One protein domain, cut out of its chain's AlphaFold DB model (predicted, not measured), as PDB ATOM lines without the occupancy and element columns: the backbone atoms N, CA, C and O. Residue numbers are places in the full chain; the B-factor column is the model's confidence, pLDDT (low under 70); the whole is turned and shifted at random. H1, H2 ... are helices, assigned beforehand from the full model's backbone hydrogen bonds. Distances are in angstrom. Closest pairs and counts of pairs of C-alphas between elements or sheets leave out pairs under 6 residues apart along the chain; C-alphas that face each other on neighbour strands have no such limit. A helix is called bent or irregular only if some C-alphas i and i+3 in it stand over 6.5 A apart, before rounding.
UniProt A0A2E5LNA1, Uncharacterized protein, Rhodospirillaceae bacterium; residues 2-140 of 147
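What this domain is: This is residues 2 to 140 of the 147 residues of an uncharacterized protein of Rhodospirillaceae bacterium (UniProt A0A2E5LNA1). A long helix, H1, runs side by side with the helical hairpin of H3 and H4, so that three helices lie nearly along one axis, H3 running opposite to the other two. H2 crosses one end of this group, H5 and H6 form a V over the hairpin on the side away from H1, and the short H7 lies near H4; residues 2 to 8 of H1 stick out. The printed part has 139 residues with seven named helices, H1 to H7 in order, and no named strand: the class is all helix. It is compact, with a radius of gyration of the C-alphas of 16.3 A, yet elongated, spanning 59 by 31 by 27 A.

Where its parts are: H1, residues 2 to 33, is the longest helix at 46.1 A, from C-alpha 2 at (388.726, 317.043, 288.810) to C-alpha 33 at (352.688, 334.584, 266.042). H3, residues 53 to 78, measures 37.0 A, and H4, residues 84 to 97, 20.1 A. H2 is residues 35 to 46, 15.5 A; H5 residues 101 to 114, 19.3 A; H6 residues 116 to 128, 18.5 A. H7, residues 134 to 139, 9.0 A, ends with C-alpha 139 at (353.635, 320.130, 266.215). H5 is neither bent nor irregular, but only just: C-alphas 108 and 111 are 6.2 A apart.

How they stand to each other: H1 touches H3 with residues 20 to 27 alone, opposite ways at a shallow tilt of 12 degrees; the closest C-alphas, of Met 20 and Cys 73, are 7.0 A apart. H3 is the hub, touching four helices. H3 and H4 form a hairpin at a shallow tilt of 20 degrees, closest at the C-alphas of Cys 73 and Met 87, 6.7 A. H2 touches H3 about perpendicular, at 77 degrees, closest at the C-alphas of Ser 40 and Glu 55, 5.8 A. H1 and H2 touch only at the corner. H5 touches H6 at a steep tilt of 46 degrees, opposite ways, with the C-alphas of Trp 112 and His 119 closest at 5.6 A. H3 and H5, H4 and H6, and H4 and H7 only just touch, each with 3 pairs of C-alphas within 8 A; their closest C-alphas are those of Phe 63 and Ala 103, 7.3 A, Phe 95 and Arg 126, 7.1 A, and Gly 96 and Leu 136, 6.8 A. H1 is apart from H5, H6 and H7. The helix packing is mostly crossed. In H1, H2, H3, H4 and H6 every O i to N i+4 pair is within hydrogen-bond range; in H5 8 of 10 are, in H7 1 of 2.

The domain as a whole: The two C-alphas farthest apart, of Ala 2 and Thr 49, are 58.8 A apart. The printed part has no cut, and no link is long. Mean pLDDT of the printed part is 76.7; residues 2 to 7, 36 to 38, 44 to 49 and 130 to 140 are under 70.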
ATOM      1  N   ALA A   2     389.516 317.804 289.798       67.44
ATOM      2  CA  ALA A   2     388.726 317.043 288.810       67.44
ATOM      3  C   ALA A   2     387.190 317.078 289.012       67.44
ATOM      4  O   ALA A   2     386.442 317.031 288.039       67.44
ATOM      5  N   LEU A   3     386.711 317.172 290.259       69.25
ATOM      6  CA  LEU A   3     385.277 317.287 290.563       69.25
ATOM      7  C   LEU A   3     384.703 318.648 290.127       69.25
ATOM      8  O   LEU A   3     383.613 318.715 289.572       69.25
ATOM      9  N   GLN A   4     385.482 319.712 290.321       63.00
ATOM     10  CA  GLN A   4     385.102 321.089 290.010       63.00
ATOM     11  C   GLN A   4     385.141 321.359 288.503       63.00
ATOM     12  O   GLN A   4     384.241 321.997 287.974       63.00
ATOM     13  N   ILE A   5     386.108 320.769 287.787       66.25
ATOM     14  CA  ILE A   5     386.116 320.763 286.316       66.25
ATOM     15  C   ILE A   5     384.849 320.073 285.787       66.25
ATOM     16  O   ILE A   5     384.152 320.650 284.964       66.25
ATOM     17  N   ARG A   6     384.481 318.893 286.313       61.72
ATOM     18  CA  ARG A   6     383.245 318.201 285.896       61.72
ATOM     19  C   ARG A   6     381.976 319.001 286.182       61.72
ATOM     20  O   ARG A   6     381.064 318.978 285.361       61.72
ATOM     21  N   GLN A   7     381.892 319.668 287.331       61.81
ATOM     22  CA  GLN A   7     380.744 320.514 287.673       61.81
ATOM     23  C   GLN A   7     380.636 321.720 286.734       61.81
ATOM     24  O   GLN A   7     379.554 321.978 286.214       61.81
ATOM     25  N   ASN A   8     381.758 322.381 286.434       71.38
ATOM     26  CA  ASN A   8     381.795 323.510 285.504       71.38
ATOM     27  C   ASN A   8     381.421 323.088 284.076       71.38
ATOM     28  O   ASN A   8     380.645 323.776 283.419       71.38
ATOM     29  N   THR A   9     381.906 321.934 283.609       74.25
ATOM     30  CA  THR A   9     381.536 321.395 282.292       74.25
ATOM     31  C   THR A   9     380.046 321.063 282.219       74.25
ATOM     32  O   THR A   9     379.396 321.433 281.251       74.25
ATOM     33  N   LYS A  10     379.472 320.424 283.249       73.06
ATOM     34  CA  LYS A  10     378.026 320.137 283.287       73.06
ATOM     35  C   LYS A  10     377.174 321.409 283.309       73.06
ATOM     36  O   LYS A  10     376.135 321.435 282.659       73.06
ATOM     37  N   GLY A  11     377.614 322.443 284.030       76.25
ATOM     38  CA  GLY A  11     376.949 323.748 284.043       76.25
ATOM     39  C   GLY A  11     376.942 324.411 282.666       76.25
ATOM     40  O   GLY A  11     375.889 324.835 282.203       76.25
ATOM     41  N   LEU A  12     378.090 324.411 281.979       79.44
ATOM     42  CA  LEU A  12     378.221 324.971 280.632       79.44
ATOM     43  C   LEU A  12     377.342 324.245 279.603       79.44
ATOM     44  O   LEU A  12     376.720 324.896 278.765       79.44
ATOM     45  N   VAL A  13     377.288 322.911 279.665       77.56
ATOM     46  CA  VAL A  13     376.434 322.090 278.789       77.56
ATOM     47  C   VAL A  13     374.964 322.455 279.001       77.56
ATOM     48  O   VAL A  13     374.292 322.846 278.053       77.56
ATOM     49  N   ALA A  14     374.489 322.437 280.251       77.38
ATOM     50  CA  ALA A  14     373.098 322.758 280.570       77.38
ATOM     51  C   ALA A  14     372.710 324.194 280.167       77.38
ATOM     52  O   ALA A  14     371.618 324.425 279.647       77.38
ATOM     53  N   GLU A  15     373.603 325.165 280.370       83.69
ATOM     54  CA  GLU A  15     373.378 326.550 279.947       83.69
ATOM     55  C   GLU A  15     373.313 326.672 278.419       83.69
ATOM     56  O   GLU A  15     372.402 327.310 277.887       83.69
ATOM     57  N   THR A  16     374.244 326.030 277.708       80.00
ATOM     58  CA  THR A  16     374.285 326.050 276.238       80.00
ATOM     59  C   THR A  16     373.017 325.429 275.656       80.00
ATOM     60  O   THR A  16     372.404 326.006 274.758       80.00
ATOM     61  N   GLU A  17     372.576 324.294 276.195       76.94
ATOM     62  CA  GLU A  17     371.327 323.633 275.805       76.94
ATOM     63  C   GLU A  17     370.112 324.533 276.029       76.94
ATOM     64  O   GLU A  17     369.277 324.691 275.138       76.94
ATOM     65  N   MET A  18     370.023 325.162 277.201       81.62
ATOM     66  CA  MET A  18     368.930 326.073 277.524       81.62
ATOM     67  C   MET A  18     368.890 327.257 276.549       81.62
ATOM     68  O   MET A  18     367.837 327.559 275.988       81.62
ATOM     69  N   GLN A  19     370.035 327.894 276.295       83.12
ATOM     70  CA  GLN A  19     370.130 329.015 275.357       83.12
ATOM     71  C   GLN A  19     369.733 328.609 273.934       83.12
ATOM     72  O   GLN A  19     368.998 329.342 273.269       83.12
ATOM     73  N   MET A  20     370.187 327.446 273.461       79.94
ATOM     74  CA  MET A  20     369.836 326.971 272.123       79.94
ATOM     75  C   MET A  20     368.347 326.613 272.030       79.94
ATOM     76  O   MET A  20     367.706 326.968 271.044       79.94
ATOM     77  N   ASN A  21     367.760 326.015 273.072       75.94
ATOM     78  CA  ASN A  21     366.325 325.727 273.117       75.94
ATOM     79  C   ASN A  21     365.500 327.014 273.071       75.94
ATOM     80  O   ASN A  21     364.526 327.079 272.326       75.94
ATOM     81  N   PHE A  22     365.913 328.055 273.800       81.56
ATOM     82  CA  PHE A  22     365.257 329.359 273.734       81.56
ATOM     83  C   PHE A  22     365.337 329.981 272.341       81.56
ATOM     84  O   PHE A  22     364.325 330.474 271.856       81.56
ATOM     85  N   LYS A  23     366.495 329.930 271.672       81.88
ATOM     86  CA  LYS A  23     366.628 330.461 270.304       81.88
ATOM     87  C   LYS A  23     365.738 329.722 269.311       81.88
ATOM     88  O   LYS A  23     365.061 330.353 268.507       81.88
ATOM     89  N   VAL A  24     365.722 328.394 269.387       76.25
ATOM     90  CA  VAL A  24     364.878 327.555 268.529       76.25
ATOM     91  C   VAL A  24     363.394 327.840 268.794       76.25
ATOM     92  O   VAL A  24     362.631 328.032 267.850       76.25
ATOM     93  N   ALA A  25     362.985 327.933 270.062       76.25
ATOM     94  CA  ALA A  25     361.610 328.251 270.438       76.25
ATOM     95  C   ALA A  25     361.188 329.670 270.024       76.25
ATOM     96  O   ALA A  25     360.066 329.851 269.567       76.25
ATOM     97  N   ASP A  26     362.072 330.663 270.143       81.75
ATOM     98  CA  ASP A  26     361.809 332.047 269.729       81.75
ATOM     99  C   ASP A  26     361.560 332.144 268.219       81.75
ATOM    100  O   ASP A  26     360.600 332.781 267.794       81.75
ATOM    101  N   ILE A  27     362.352 331.442 267.403       77.19
ATOM    102  CA  ILE A  27     362.138 331.397 265.950       77.19
ATOM    103  C   ILE A  27     360.757 330.829 265.619       77.19
ATOM    104  O   ILE A  27     360.011 331.445 264.859       77.19
ATOM    105  N   TYR A  28     360.379 329.698 266.219       73.31
ATOM    106  CA  TYR A  28     359.060 329.114 265.960       73.31
ATOM    107  C   TYR A  28     357.918 329.962 266.503       73.31
ATOM    108  O   TYR A  28     356.929 330.148 265.806       73.31
ATOM    109  N   SER A  29     358.082 330.551 267.686       75.81
ATOM    110  CA  SER A  29     357.110 331.487 268.251       75.81
ATOM    111  C   SER A  29     356.875 332.677 267.317       75.81
ATOM    112  O   SER A  29     355.735 333.074 267.092       75.81
ATOM    113  N   ARG A  30     357.932 333.222 266.700       73.75
ATOM    114  CA  ARG A  30     357.807 334.308 265.716       73.75
ATOM    115  C   ARG A  30     357.047 333.869 264.470       73.75
ATOM    116  O   ARG A  30     356.186 334.621 264.022       73.75
ATOM    117  N   ILE A  31     357.340 332.676 263.949       73.19
ATOM    118  CA  ILE A  31     356.617 332.105 262.805       73.19
ATOM    119  C   ILE A  31     355.132 331.936 263.154       73.19
ATOM    120  O   ILE A  31     354.288 332.457 262.432       73.19
ATOM    121  N   ASP A  32     354.816 331.316 264.291       70.69
ATOM    122  CA  ASP A  32     353.438 331.042 264.723       70.69
ATOM    123  C   ASP A  32     352.648 332.320 265.041       70.69
ATOM    124  O   ASP A  32     351.457 332.420 264.749       70.69
ATOM    125  N   SER A  33     353.307 333.316 265.636       74.25
ATOM    126  CA  SER A  33     352.688 334.584 266.042       74.25
ATOM    127  C   SER A  33     352.401 335.537 264.880       74.25
ATOM    128  O   SER A  33     351.652 336.499 265.058       74.25
ATOM    129  N   ASN A  34     352.988 335.299 263.703       73.00
ATOM    130  CA  ASN A  34     352.836 336.157 262.537       73.00
ATOM    131  C   ASN A  34     352.089 335.408 261.420       73.00
ATOM    132  O   ASN A  34     352.701 334.619 260.697       73.00
ATOM    133  N   PRO A  35     350.791 335.696 261.206       71.31
ATOM    134  CA  PRO A  35     349.970 334.996 260.218       71.31
ATOM    135  C   PRO A  35     350.517 335.045 258.787       71.31
ATOM    136  O   PRO A  35     350.323 334.099 258.028       71.31
ATOM    137  N   HIS A  36     351.214 336.120 258.405       68.12
ATOM    138  CA  HIS A  36     351.819 336.237 257.075       68.12
ATOM    139  C   HIS A  36     353.036 335.324 256.923       68.12
ATOM    140  O   HIS A  36     353.205 334.687 255.879       68.12
ATOM    141  N   LEU A  37     353.856 335.218 257.972       68.06
ATOM    142  CA  LEU A  37     355.005 334.312 257.987       68.06
ATOM    143  C   LEU A  37     354.548 332.861 258.052       68.06
ATOM    144  O   LEU A  37     355.004 332.062 257.240       68.06
ATOM    145  N   LEU A  38     353.602 332.538 258.937       69.56
ATOM    146  CA  LEU A  38     353.018 331.203 259.027       69.56
ATOM    147  C   LEU A  38     352.405 330.777 257.692       69.56
ATOM    148  O   LEU A  38     352.660 329.670 257.229       69.56
ATOM    149  N   ARG A  39     351.658 331.666 257.025       71.31
ATOM    150  CA  ARG A  39     351.095 331.382 255.700       71.31
ATOM    151  C   ARG A  39     352.178 331.148 254.654       71.31
ATOM    152  O   ARG A  39     352.056 330.193 253.903       71.31
ATOM    153  N   SER A  40     353.213 331.986 254.599       70.31
ATOM    154  CA  SER A  40     354.319 331.817 253.639       70.31
ATOM    155  C   SER A  40     355.047 330.491 253.874       70.31
ATOM    156  O   SER A  40     355.383 329.788 252.928       70.31
ATOM    157  N   TRP A  41     355.217 330.120 255.144       73.25
ATOM    158  CA  TRP A  41     355.834 328.872 255.576       73.25
ATOM    159  C   TRP A  41     354.995 327.640 255.226       73.25
ATOM    160  O   TRP A  41     355.504 326.692 254.637       73.25
ATOM    161  N   MET A  42     353.697 327.665 255.540       72.88
ATOM    162  CA  MET A  42     352.763 326.588 255.205       72.88
ATOM    163  C   MET A  42     352.572 326.463 253.697       72.88
ATOM    164  O   MET A  42     352.613 325.355 253.182       72.88
ATOM    165  N   LYS A  43     352.427 327.581 252.977       70.94
ATOM    166  CA  LYS A  43     352.316 327.593 251.516       70.94
ATOM    167  C   LYS A  43     353.563 326.979 250.890       70.94
ATOM    168  O   LYS A  43     353.419 326.061 250.108       70.94
ATOM    169  N   ALA A  44     354.763 327.378 251.311       67.56
ATOM    170  CA  ALA A  44     356.003 326.794 250.800       67.56
ATOM    171  C   ALA A  44     356.083 325.265 250.999       67.56
ATOM    172  O   ALA A  44     356.569 324.566 250.114       67.56
ATOM    173  N   ILE A  45     355.617 324.744 252.142       68.75
ATOM    174  CA  ILE A  45     355.722 323.316 252.500       68.75
ATOM    175  C   ILE A  45     354.573 322.474 251.919       68.75
ATOM    176  O   ILE A  45     354.782 321.319 251.551       68.75
ATOM    177  N   GLU A  46     353.353 323.010 251.885       68.00
ATOM    178  CA  GLU A  46     352.127 322.245 251.614       68.00
ATOM    179  C   GLU A  46     351.499 322.544 250.247       68.00
ATOM    180  O   GLU A  46     350.739 321.713 249.746       68.00
ATOM    181  N   ASP A  47     351.801 323.693 249.636       65.50
ATOM    182  CA  ASP A  47     351.178 324.146 248.392       65.50
ATOM    183  C   ASP A  47     352.236 324.471 247.325       65.50
ATOM    184  O   ASP A  47     353.126 325.295 247.505       65.50
ATOM    185  N   ALA A  48     352.131 323.846 246.153       58.88
ATOM    186  CA  ALA A  48     353.071 324.070 245.052       58.88
ATOM    187  C   ALA A  48     352.866 325.428 244.348       58.88
ATOM    188  O   ALA A  48     353.469 325.683 243.302       58.88
ATOM    189  N   THR A  49     351.984 326.293 244.864       69.19
ATOM    190  CA  THR A  49     351.759 327.618 244.291       69.19
ATOM    191  C   THR A  49     352.951 328.547 244.555       69.19
ATOM    192  O   THR A  49     353.396 328.679 245.697       69.19
ATOM    193  N   PRO A  50     353.453 329.259 243.525       73.31
ATOM    194  CA  PRO A  50     354.550 330.201 243.698       73.31
ATOM    195  C   PRO A  50     354.249 331.257 244.768       73.31
ATOM    196  O   PRO A  50     353.127 331.780 244.872       73.31
ATOM    197  N   LEU A  51     355.263 331.579 245.566       75.69
ATOM    198  CA  LEU A  51     355.230 332.724 246.466       75.69
ATOM    199  C   LEU A  51     355.272 334.023 245.647       75.69
ATOM    200  O   LEU A  51     355.861 334.082 244.569       75.69
ATOM    201  N   SER A  52     354.612 335.070 246.138       84.75
ATOM    202  CA  SER A  52     354.865 336.426 245.640       84.75
ATOM    203  C   SER A  52     356.271 336.888 246.041       84.75
ATOM    204  O   SER A  52     356.846 336.358 246.987       84.75
ATOM    205  N   LEU A  53     356.802 337.923 245.382       84.25
ATOM    206  CA  LEU A  53     358.147 338.450 245.667       84.25
ATOM    207  C   LEU A  53     358.343 338.830 247.150       84.25
ATOM    208  O   LEU A  53     359.405 338.617 247.727       84.25
ATOM    209  N   GLU A  54     357.308 339.393 247.781       84.69
ATOM    210  CA  GLU A  54     357.335 339.752 249.202       84.69
ATOM    211  C   GLU A  54     357.299 338.510 250.106       84.69
ATOM    212  O   GLU A  54     358.035 338.437 251.090       84.69
ATOM    213  N   GLU A  55     356.472 337.514 249.771       82.38
ATOM    214  CA  GLU A  55     356.413 336.235 250.491       82.38
ATOM    215  C   GLU A  55     357.749 335.481 250.393       82.38
ATOM    216  O   GLU A  55     358.220 334.949 251.394       82.38
ATOM    217  N   GLU A  56     358.385 335.487 249.222       82.69
ATOM    218  CA  GLU A  56     359.698 334.885 248.978       82.69
ATOM    219  C   GLU A  56     360.807 335.583 249.775       82.69
ATOM    220  O   GLU A  56     361.571 334.917 250.474       82.69
ATOM    221  N   ALA A  57     360.861 336.919 249.760       82.44
ATOM    222  CA  ALA A  57     361.837 337.666 250.553       82.44
ATOM    223  C   ALA A  57     361.667 337.408 252.061       82.44
ATOM    224  O   ALA A  57     362.643 337.162 252.776       82.44
ATOM    225  N   ASN A  58     360.422 337.425 252.548       81.31
ATOM    226  CA  ASN A  58     360.111 337.109 253.941       81.31
ATOM    227  C   ASN A  58     360.500 335.667 254.289       81.31
ATOM    228  O   ASN A  58     361.109 335.433 255.336       81.31
ATOM    229  N   PHE A  59     360.196 334.713 253.407       80.81
ATOM    230  CA  PHE A  59     360.573 333.314 253.569       80.81
ATOM    231  C   PHE A  59     362.096 333.145 253.638       80.81
ATOM    232  O   PHE A  59     362.592 332.530 254.581       80.81
ATOM    233  N   GLY A  60     362.847 333.751 252.714       82.12
ATOM    234  CA  GLY A  60     364.310 333.679 252.667       82.12
ATOM    235  C   GLY A  60     364.985 334.199 253.942       82.12
ATOM    236  O   GLY A  60     365.900 333.557 254.468       82.12
ATOM    237  N   TRP A  61     364.493 335.305 254.513       83.38
ATOM    238  CA  TRP A  61     364.987 335.821 255.799       83.38
ATOM    239  C   TRP A  61     364.743 334.855 256.969       83.38
ATOM    240  O   TRP A  61     365.621 334.667 257.822       83.38
ATOM    241  N   GLN A  62     363.566 334.222 257.022       79.00
ATOM    242  CA  GLN A  62     363.254 333.241 258.069       79.00
ATOM    243  C   GLN A  62     364.064 331.959 257.898       79.00
ATOM    244  O   GLN A  62     364.643 331.458 258.865       79.00
ATOM    245  N   PHE A  63     364.159 331.467 256.663       81.94
ATOM    246  CA  PHE A  63     364.969 330.307 256.324       81.94
ATOM    247  C   PHE A  63     366.424 330.525 256.753       81.94
ATOM    248  O   PHE A  63     366.977 329.716 257.499       81.94
ATOM    249  N   SER A  64     366.999 331.685 256.431       83.00
ATOM    250  CA  SER A  64     368.354 332.068 256.851       83.00
ATOM    251  C   SER A  64     368.529 332.073 258.376       83.00
ATOM    252  O   SER A  64     369.535 331.586 258.893       83.00
ATOM    253  N   SER A  65     367.531 332.561 259.120       83.12
ATOM    254  CA  SER A  65     367.552 332.581 260.593       83.12
ATOM    255  C   SER A  65     367.558 331.169 261.195       83.12
ATOM    256  O   SER A  65     368.266 330.900 262.177       83.12
ATOM    257  N   VAL A  66     366.806 330.248 260.587       81.75
ATOM    258  CA  VAL A  66     366.814 328.823 260.947       81.75
ATOM    259  C   VAL A  66     368.172 328.194 260.631       81.75
ATOM    260  O   VAL A  66     368.741 327.518 261.493       81.75
ATOM    261  N   ILE A  67     368.736 328.473 259.451       86.06
ATOM    262  CA  ILE A  67     370.046 327.955 259.040       86.06
ATOM    263  C   ILE A  67     371.164 328.417 259.981       86.06
ATOM    264  O   ILE A  67     371.942 327.588 260.458       86.06
ATOM    265  N   TRP A  68     371.229 329.701 260.332       85.06
ATOM    266  CA  TRP A  68     372.231 330.204 261.282       85.06
ATOM    267  C   TRP A  68     372.111 329.567 262.664       85.06
ATOM    268  O   TRP A  68     373.116 329.220 263.294       85.06
ATOM    269  N   THR A  69     370.883 329.368 263.137       84.62
ATOM    270  CA  THR A  69     370.649 328.696 264.420       84.62
ATOM    271  C   THR A  69     371.110 327.244 264.369       84.62
ATOM    272  O   THR A  69     371.750 326.769 265.311       84.62
ATOM    273  N   MET A  70     370.875 326.554 263.253       86.12
ATOM    274  CA  MET A  70     371.356 325.192 263.042       86.12
ATOM    275  C   MET A  70     372.876 325.108 262.972       86.12
ATOM    276  O   MET A  70     373.449 324.217 263.593       86.12
ATOM    277  N   GLN A  71     373.538 326.025 262.264       88.12
ATOM    278  CA  GLN A  71     375.001 326.094 262.227       88.12
ATOM    279  C   GLN A  71     375.574 326.226 263.643       88.12
ATOM    280  O   GLN A  71     376.500 325.499 264.014       88.12
ATOM    281  N   GLY A  72     374.967 327.090 264.464       87.00
ATOM    282  CA  GLY A  72     375.294 327.215 265.883       87.00
ATOM    283  C   GLY A  72     375.094 325.906 266.652       87.00
ATOM    284  O   GLY A  72     376.001 325.473 267.363       87.00
ATOM    285  N   CYS A  73     373.949 325.244 266.473       85.94
ATOM    286  CA  CYS A  73     373.656 323.960 267.116       85.94
ATOM    287  C   CYS A  73     374.652 322.870 266.699       85.94
ATOM    288  O   CYS A  73     375.223 322.209 267.561       85.94
ATOM    289  N   LEU A  74     374.942 322.727 265.403       87.94
ATOM    290  CA  LEU A  74     375.898 321.748 264.888       87.94
ATOM    291  C   LEU A  74     377.299 321.981 265.460       87.94
ATOM    292  O   LEU A  74     377.977 321.028 265.850       87.94
ATOM    293  N   ALA A  75     377.738 323.239 265.541       88.00
ATOM    294  CA  ALA A  75     379.027 323.580 266.129       88.00
ATOM    295  C   ALA A  75     379.099 323.190 267.615       88.00
ATOM    296  O   ALA A  75     380.117 322.656 268.057       88.00
ATOM    297  N   GLN A  76     378.027 323.415 268.383       85.75
ATOM    298  CA  GLN A  76     377.962 323.003 269.789       85.75
ATOM    299  C   GLN A  76     377.848 321.480 269.942       85.75
ATOM    300  O   GLN A  76     378.467 320.914 270.843       85.75
ATOM    301  N   PHE A  77     377.145 320.802 269.033       87.06
ATOM    302  CA  PHE A  77     377.021 319.343 269.022       87.06
ATOM    303  C   PHE A  77     378.371 318.677 268.774       87.06
ATOM    304  O   PHE A  77     378.792 317.823 269.550       87.06
ATOM    305  N   LYS A  78     379.117 319.143 267.764       85.56
ATOM    306  CA  LYS A  78     380.484 318.671 267.479       85.56
ATOM    307  C   LYS A  78     381.445 318.890 268.657       85.56
ATOM    308  O   LYS A  78     382.429 318.168 268.779       85.56
ATOM    309  N   ARG A  79     381.166 319.868 269.528       86.19
ATOM    310  CA  ARG A  79     381.924 320.143 270.762       86.19
ATOM    311  C   ARG A  79     381.449 319.332 271.975       86.19
ATOM    312  O   ARG A  79     382.075 319.425 273.024       86.19
ATOM    313  N   GLY A  80     380.369 318.558 271.851       81.12
ATOM    314  CA  GLY A  80     379.765 317.807 272.954       81.12
ATOM    315  C   GLY A  80     378.998 318.676 273.956       81.12
ATOM    316  O   GLY A  80     378.756 318.238 275.077       81.12
ATOM    317  N   ASN A  81     378.636 319.904 273.567       82.19
ATOM    318  CA  ASN A  81     377.943 320.864 274.430       82.19
ATOM    319  C   ASN A  81     376.415 320.784 274.336       82.19
ATOM    320  O   ASN A  81     375.737 321.439 275.120       82.19
ATOM    321  N   ILE A  82     375.885 320.026 273.376       81.38
ATOM    322  CA  ILE A  82     374.464 319.681 273.291       81.38
ATOM    323  C   ILE A  82     374.330 318.183 273.026       81.38
ATOM    324  O   ILE A  82     375.168 317.592 272.340       81.38
ATOM    325  N   PHE A  83     373.281 317.567 273.561       79.31
ATOM    326  CA  PHE A  83     372.997 316.150 273.346       79.31
ATOM    327  C   PHE A  83     372.341 315.871 271.983       79.31
ATOM    328  O   PHE A  83     371.717 316.733 271.359       79.31
ATOM    329  N   GLU A  84     372.446 314.620 271.542       80.88
ATOM    330  CA  GLU A  84     371.985 314.154 270.229       80.88
ATOM    331  C   GLU A  84     370.492 314.396 269.976       80.88
ATOM    332  O   GLU A  84     370.122 314.861 268.904       80.88
ATOM    333  N   GLY A  85     369.630 314.164 270.969       75.25
ATOM    334  CA  GLY A  85     368.185 314.375 270.822       75.25
ATOM    335  C   GLY A  85     367.803 315.826 270.506       75.25
ATOM    336  O   GLY A  85     366.864 316.065 269.746       75.25
ATOM    337  N   MET A  86     368.556 316.803 271.021       77.56
ATOM    338  CA  MET A  86     368.355 318.210 270.678       77.56
ATOM    339  C   MET A  86     368.748 318.485 269.227       77.56
ATOM    340  O   MET A  86     367.979 319.100 268.486       77.56
ATOM    341  N   MET A  87     369.917 317.991 268.809       83.75
ATOM    342  CA  MET A  87     370.375 318.111 267.425       83.75
ATOM    343  C   MET A  87     369.378 317.457 266.462       83.75
ATOM    344  O   MET A  87     369.008 318.062 265.457       83.75
ATOM    345  N   LEU A  88     368.869 316.271 266.806       81.06
ATOM    346  CA  LEU A  88     367.846 315.571 266.036       81.06
ATOM    347  C   LEU A  88     366.563 316.399 265.922       81.06
ATOM    348  O   LEU A  88     366.023 316.522 264.829       81.06
ATOM    349  N   SER A  89     366.093 317.024 267.007       75.62
ATOM    350  CA  SER A  89     364.911 317.897 266.947       75.62
ATOM    351  C   SER A  89     365.108 319.072 265.984       75.62
ATOM    352  O   SER A  89     364.179 319.422 265.257       75.62
ATOM    353  N   VAL A  90     366.296 319.684 265.960       79.19
ATOM    354  CA  VAL A  90     366.611 320.782 265.029       79.19
ATOM    355  C   VAL A  90     366.686 320.275 263.583       79.19
ATOM    356  O   VAL A  90     366.091 320.883 262.693       79.19
ATOM    357  N   LEU A  91     367.347 319.133 263.354       81.62
ATOM    358  CA  LEU A  91     367.441 318.471 262.045       81.62
ATOM    359  C   LEU A  91     366.062 318.149 261.467       81.62
ATOM    360  O   LEU A  91     365.793 318.466 260.314       81.62
ATOM    361  N   GLN A  92     365.172 317.574 262.278       76.00
ATOM    362  CA  GLN A  92     363.824 317.185 261.851       76.00
ATOM    363  C   GLN A  92     363.010 318.374 261.335       76.00
ATOM    364  O   GLN A  92     362.278 318.243 260.353       76.00
ATOM    365  N   ASN A  93     363.160 319.537 261.967       73.81
ATOM    366  CA  ASN A  93     362.474 320.735 261.509       73.81
ATOM    367  C   ASN A  93     363.051 321.227 260.174       73.81
ATOM    368  O   ASN A  93     362.290 321.568 259.279       73.81
ATOM    369  N   ILE A  94     364.376 321.223 260.013       78.25
ATOM    370  CA  ILE A  94     365.033 321.696 258.783       78.25
ATOM    371  C   ILE A  94     364.771 320.780 257.603       78.25
ATOM    372  O   ILE A  94     364.453 321.262 256.522       78.25
ATOM    373  N   PHE A  95     364.800 319.471 257.822       81.12
ATOM    374  CA  PHE A  95     364.415 318.503 256.801       81.12
ATOM    375  C   PHE A  95     362.978 318.706 256.343       81.12
ATOM    376  O   PHE A  95     362.733 318.686 255.146       81.12
ATOM    377  N   GLY A  96     362.060 318.999 257.266       73.75
ATOM    378  CA  GLY A  96     360.682 319.283 256.887       73.75
ATOM    379  C   GLY A  96     360.497 320.597 256.131       73.75
ATOM    380  O   GLY A  96     359.639 320.670 255.261       73.75
ATOM    381  N   ILE A  97     361.321 321.611 256.404       74.44
ATOM    382  CA  ILE A  97     361.310 322.865 255.634       74.44
ATOM    383  C   ILE A  97     361.877 322.641 254.230       74.44
ATOM    384  O   ILE A  97     361.335 323.169 253.268       74.44
ATOM    385  N   MET A  98     362.927 321.825 254.101       77.38
ATOM    386  CA  MET A  98     363.553 321.483 252.816       77.38
ATOM    387  C   MET A  98     362.684 320.620 251.888       77.38
ATOM    388  O   MET A  98     363.124 320.287 250.788       77.38
ATOM    389  N   GLU A  99     361.478 320.231 252.300       76.25
ATOM    390  CA  GLU A  99     360.489 319.658 251.379       76.25
ATOM    391  C   GLU A  99     359.844 320.730 250.489       76.25
ATOM    392  O   GLU A  99     359.374 320.420 249.396       76.25
ATOM    393  N   ALA A 100     359.862 321.995 250.919       72.31
ATOM    394  CA  ALA A 100     359.463 323.118 250.086       72.31
ATOM    395  C   ALA A 100     360.465 323.318 248.940       72.31
ATOM    396  O   ALA A 100     361.667 323.439 249.186       72.31
ATOM    397  N   SER A 101     359.987 323.430 247.695       74.88
ATOM    398  CA  SER A 101     360.864 323.616 246.527       74.88
ATOM    399  C   SER A 101     361.735 324.867 246.657       74.88
ATOM    400  O   SER A 101     362.941 324.792 246.477       74.88
ATOM    401  N   ILE A 102     361.148 325.983 247.096       77.56
ATOM    402  CA  ILE A 102     361.877 327.238 247.306       77.56
ATOM    403  C   ILE A 102     362.952 327.129 248.396       77.56
ATOM    404  O   ILE A 102     364.021 327.720 248.286       77.56
ATOM    405  N   ALA A 103     362.700 326.348 249.451       79.75
ATOM    406  CA  ALA A 103     363.698 326.113 250.489       79.75
ATOM    407  C   ALA A 103     364.848 325.258 249.968       79.75
ATOM    408  O   ALA A 103     365.984 325.451 250.387       79.75
ATOM    409  N   LYS A 104     364.547 324.315 249.071       83.12
ATOM    410  CA  LYS A 104     365.552 323.485 248.424       83.12
ATOM    411  C   LYS A 104     366.430 324.306 247.481       83.12
ATOM    412  O   LYS A 104     367.642 324.166 247.560       83.12
ATOM    413  N   ASP A 105     365.844 325.192 246.683       83.94
ATOM    414  CA  ASP A 105     366.604 326.079 245.794       83.94
ATOM    415  C   ASP A 105     367.539 326.985 246.616       83.94
ATOM    416  O   ASP A 105     368.747 327.008 246.397       83.94
ATOM    417  N   LEU A 106     367.023 327.624 247.675       84.06
ATOM    418  CA  LEU A 106     367.850 328.406 248.606       84.06
ATOM    419  C   LEU A 106     368.921 327.555 249.315       84.06
ATOM    420  O   LEU A 106     370.012 328.037 249.610       84.06
ATOM    421  N   TRP A 107     368.621 326.296 249.631       88.38
ATOM    422  CA  TRP A 107     369.571 325.380 250.259       88.38
ATOM    423  C   TRP A 107     370.712 324.998 249.313       88.38
ATOM    424  O   TRP A 107     371.881 325.080 249.694       88.38
ATOM    425  N   ASP A 108     370.383 324.593 248.093       88.31
ATOM    426  CA  ASP A 108     371.349 324.095 247.119       88.31
ATOM    427  C   ASP A 108     372.161 325.227 246.471       88.31
ATOM    428  O   ASP A 108     373.350 325.031 246.220       88.31
ATOM    429  N   ASP A 109     371.587 326.421 246.290       85.94
ATOM    430  CA  ASP A 109     372.280 327.545 245.646       85.94
ATOM    431  C   ASP A 109     372.980 328.464 246.665       85.94
ATOM    432  O   ASP A 109     374.189 328.722 246.587       85.94
ATOM    433  N   GLU A 110     372.245 328.949 247.669       83.81
ATOM    434  CA  GLU A 110     372.747 329.980 248.588       83.81
ATOM    435  C   GLU A 110     373.521 329.372 249.763       83.81
ATOM    436  O   GLU A 110     374.623 329.810 250.099       83.81
ATOM    437  N   VAL A 111     372.982 328.333 250.410       83.31
ATOM    438  CA  VAL A 111     373.658 327.747 251.581       83.31
ATOM    439  C   VAL A 111     374.935 327.016 251.170       83.31
ATOM    440  O   VAL A 111     375.953 327.160 251.853       83.31
ATOM    441  N   TRP A 112     374.909 326.276 250.060       88.06
ATOM    442  CA  TRP A 112     376.100 325.602 249.537       88.06
ATOM    443  C   TRP A 112     377.216 326.593 249.180       88.06
ATOM    444  O   TRP A 112     378.366 326.385 249.575       88.06
ATOM    445  N   SER A 113     376.888 327.698 248.501       84.69
ATOM    446  CA  SER A 113     377.885 328.700 248.095       84.69
ATOM    447  C   SER A 113     378.504 329.445 249.281       84.69
ATOM    448  O   SER A 113     379.696 329.762 249.259       84.69
ATOM    449  N   LEU A 114     377.729 329.690 250.341       85.31
ATOM    450  CA  LEU A 114     378.211 330.364 251.549       85.31
ATOM    451  C   LEU A 114     378.963 329.428 252.505       85.31
ATOM    452  O   LEU A 114     379.883 329.874 253.197       85.31
ATOM    453  N   ASN A 115     378.554 328.159 252.607       87.31
ATOM    454  CA  ASN A 115     379.137 327.199 253.546       87.31
ATOM    455  C   ASN A 115     378.891 325.736 253.124       87.31
ATOM    456  O   ASN A 115     378.052 325.035 253.703       87.31
ATOM    457  N   SER A 116     379.673 325.264 252.152       89.06
ATOM    458  CA  SER A 116     379.589 323.901 251.609       89.06
ATOM    459  C   SER A 116     379.781 322.813 252.672       89.06
ATOM    460  O   SER A 116     379.038 321.838 252.697       89.06
ATOM    461  N   ASP A 117     380.708 323.004 253.616       89.75
ATOM    462  CA  ASP A 117     380.956 322.035 254.694       89.75
ATOM    463  C   ASP A 117     379.713 321.820 255.562       89.75
ATOM    464  O   ASP A 117     379.419 320.704 256.001       89.75
ATOM    465  N   PHE A 118     378.996 322.897 255.883       89.75
ATOM    466  CA  PHE A 118     377.750 322.800 256.629       89.75
ATOM    467  C   PHE A 118     376.678 322.082 255.806       89.75
ATOM    468  O   PHE A 118     376.084 321.133 256.319       89.75
ATOM    469  N   HIS A 119     376.483 322.488 254.549       91.38
ATOM    470  CA  HIS A 119     375.525 321.872 253.622       91.38
ATOM    471  C   HIS A 119     375.737 320.352 253.510       91.38
ATOM    472  O   HIS A 119     374.824 319.578 253.816       91.38
ATOM    473  N   ASP A 120     376.969 319.918 253.240       91.56
ATOM    474  CA  ASP A 120     377.334 318.503 253.103       91.56
ATOM    475  C   ASP A 120     377.104 317.710 254.396       91.56
ATOM    476  O   ASP A 120     376.582 316.590 254.379       91.56
ATOM    477  N   ASN A 121     377.466 318.284 255.550       89.44
ATOM    478  CA  ASN A 121     377.240 317.635 256.843       89.44
ATOM    479  C   ASN A 121     375.749 317.402 257.102       89.44
ATOM    480  O   ASN A 121     375.376 316.340 257.609       89.44
ATOM    481  N   ILE A 122     374.906 318.378 256.776       88.81
ATOM    482  CA  ILE A 122     373.463 318.267 256.978       88.81
ATOM    483  C   ILE A 122     372.844 317.268 255.998       88.81
ATOM    484  O   ILE A 122     372.040 316.442 256.430       88.81
ATOM    485  N   ASN A 123     373.262 317.260 254.730       88.31
ATOM    486  CA  ASN A 123     372.808 316.264 253.755       88.31
ATOM    487  C   ASN A 123     373.185 314.840 254.180       88.31
ATOM    488  O   ASN A 123     372.332 313.954 254.198       88.31
ATOM    489  N   LYS A 124     374.415 314.635 254.661       88.75
ATOM    490  CA  LYS A 124     374.835 313.345 255.222       88.75
ATOM    491  C   LYS A 124     374.001 312.940 256.442       88.75
ATOM    492  O   LYS A 124     373.634 311.777 256.585       88.75
ATOM    493  N   MET A 125     373.683 313.884 257.333       86.25
ATOM    494  CA  MET A 125     372.787 313.616 258.466       86.25
ATOM    495  C   MET A 125     371.359 313.296 258.004       86.25
ATOM    496  O   MET A 125     370.694 312.481 258.645       86.25
ATOM    497  N   ARG A 126     370.891 313.884 256.894       83.69
ATOM    498  CA  ARG A 126     369.575 313.600 256.295       83.69
ATOM    499  C   ARG A 126     369.486 312.163 255.813       83.69
ATOM    500  O   ARG A 126     368.529 311.482 256.155       83.69
ATOM    501  N   GLU A 127     370.505 311.681 255.109       82.94
ATOM    502  CA  GLU A 127     370.585 310.291 254.633       82.94
ATOM    503  C   GLU A 127     370.564 309.266 255.778       82.94
ATOM    504  O   GLU A 127     370.072 308.150 255.620       82.94
ATOM    505  N   GLN A 128     371.092 309.646 256.942       78.69
ATOM    506  CA  GLN A 128     371.180 308.792 258.129       78.69
ATOM    507  C   GLN A 128     369.943 308.870 259.030       78.69
ATOM    508  O   GLN A 128     369.796 308.060 259.946       78.69
ATOM    509  N   THR A 129     369.055 309.834 258.790       71.31
ATOM    510  CA  THR A 129     367.882 310.083 259.625       71.31
ATOM    511  C   THR A 129     366.624 309.657 258.880       71.31
ATOM    512  O   THR A 129     366.336 310.159 257.798       71.31
ATOM    513  N   SER A 130     365.805 308.790 259.480       63.44
ATOM    514  CA  SER A 130     364.470 308.474 258.961       63.44
ATOM    515  C   SER A 130     363.513 309.641 259.226       63.44
ATOM    516  O   SER A 130     362.681 309.598 260.137       63.44
ATOM    517  N   TRP A 131     363.688 310.739 258.496       61.50
ATOM    518  CA  TRP A 131     362.748 311.850 258.521       61.50
ATOM    519  C   TRP A 131     361.398 311.396 257.949       61.50
ATOM    520  O   TRP A 131     361.352 310.649 256.970       61.50
ATOM    521  N   SER A 132     360.294 311.816 258.575       55.72
ATOM    522  CA  SER A 132     358.948 311.544 258.069       55.72
ATOM    523  C   SER A 132     358.034 312.771 258.189       55.72
ATOM    524  O   SER A 132     358.091 313.478 259.202       55.72
ATOM    525  N   PRO A 133     357.121 312.998 257.221       51.28
ATOM    526  CA  PRO A 133     356.224 314.162 257.206       51.28
ATOM    527  C   PRO A 133     355.332 314.310 258.452       51.28
ATOM    528  O   PRO A 133     354.827 315.394 258.749       51.28
ATOM    529  N   GLY A 134     355.125 313.227 259.212       47.16
ATOM    530  CA  GLY A 134     354.308 313.225 260.428       47.16
ATOM    531  C   GLY A 134     354.869 314.078 261.574       47.16
ATOM    532  O   GLY A 134     354.106 314.478 262.452       47.16
ATOM    533  N   HIS A 135     356.167 314.403 261.563       50.59
ATOM    534  CA  HIS A 135     356.809 315.165 262.642       50.59
ATOM    535  C   HIS A 135     356.401 316.644 262.688       50.59
ATOM    536  O   HIS A 135     356.267 317.203 263.777       50.59
ATOM    537  N   LEU A 136     356.159 317.272 261.533       44.81
ATOM    538  CA  LEU A 136     355.660 318.649 261.479       44.81
ATOM    539  C   LEU A 136     354.156 318.706 261.779       44.81
ATOM    540  O   LEU A 136     353.720 319.536 262.573       44.81
ATOM    541  N   ARG A 137     353.364 317.765 261.242       40.84
ATOM    542  CA  ARG A 137     351.898 317.739 261.425       40.84
ATOM    543  C   ARG A 137     351.451 317.567 262.881       40.84
ATOM    544  O   ARG A 137     350.375 318.030 263.238       40.84
ATOM    545  N   GLY A 138     352.258 316.919 263.727       41.72
ATOM    546  CA  GLY A 138     351.976 316.792 265.163       41.72
ATOM    547  C   GLY A 138     352.285 318.051 265.984       41.72
ATOM    548  O   GLY A 138     351.639 318.278 267.003       41.72
ATOM    549  N   LYS A 139     353.247 318.875 265.542       45.19
ATOM    550  CA  LYS A 139     353.635 320.130 266.215       45.19
ATOM    551  C   LYS A 139     352.829 321.337 265.732       45.19
ATOM    552  O   LYS A 139     352.514 322.199 266.541       45.19
ATOM    553  N   TYR A 140     352.467 321.356 264.452       40.25
ATOM    554  CA  TYR A 140     351.748 322.450 263.794       40.25
ATOM    555  C   TYR A 140     350.309 322.091 263.448       40.25
ATOM    556  O   TYR A 140     349.745 322.659 262.517       40.25
TER     557      TYR A 140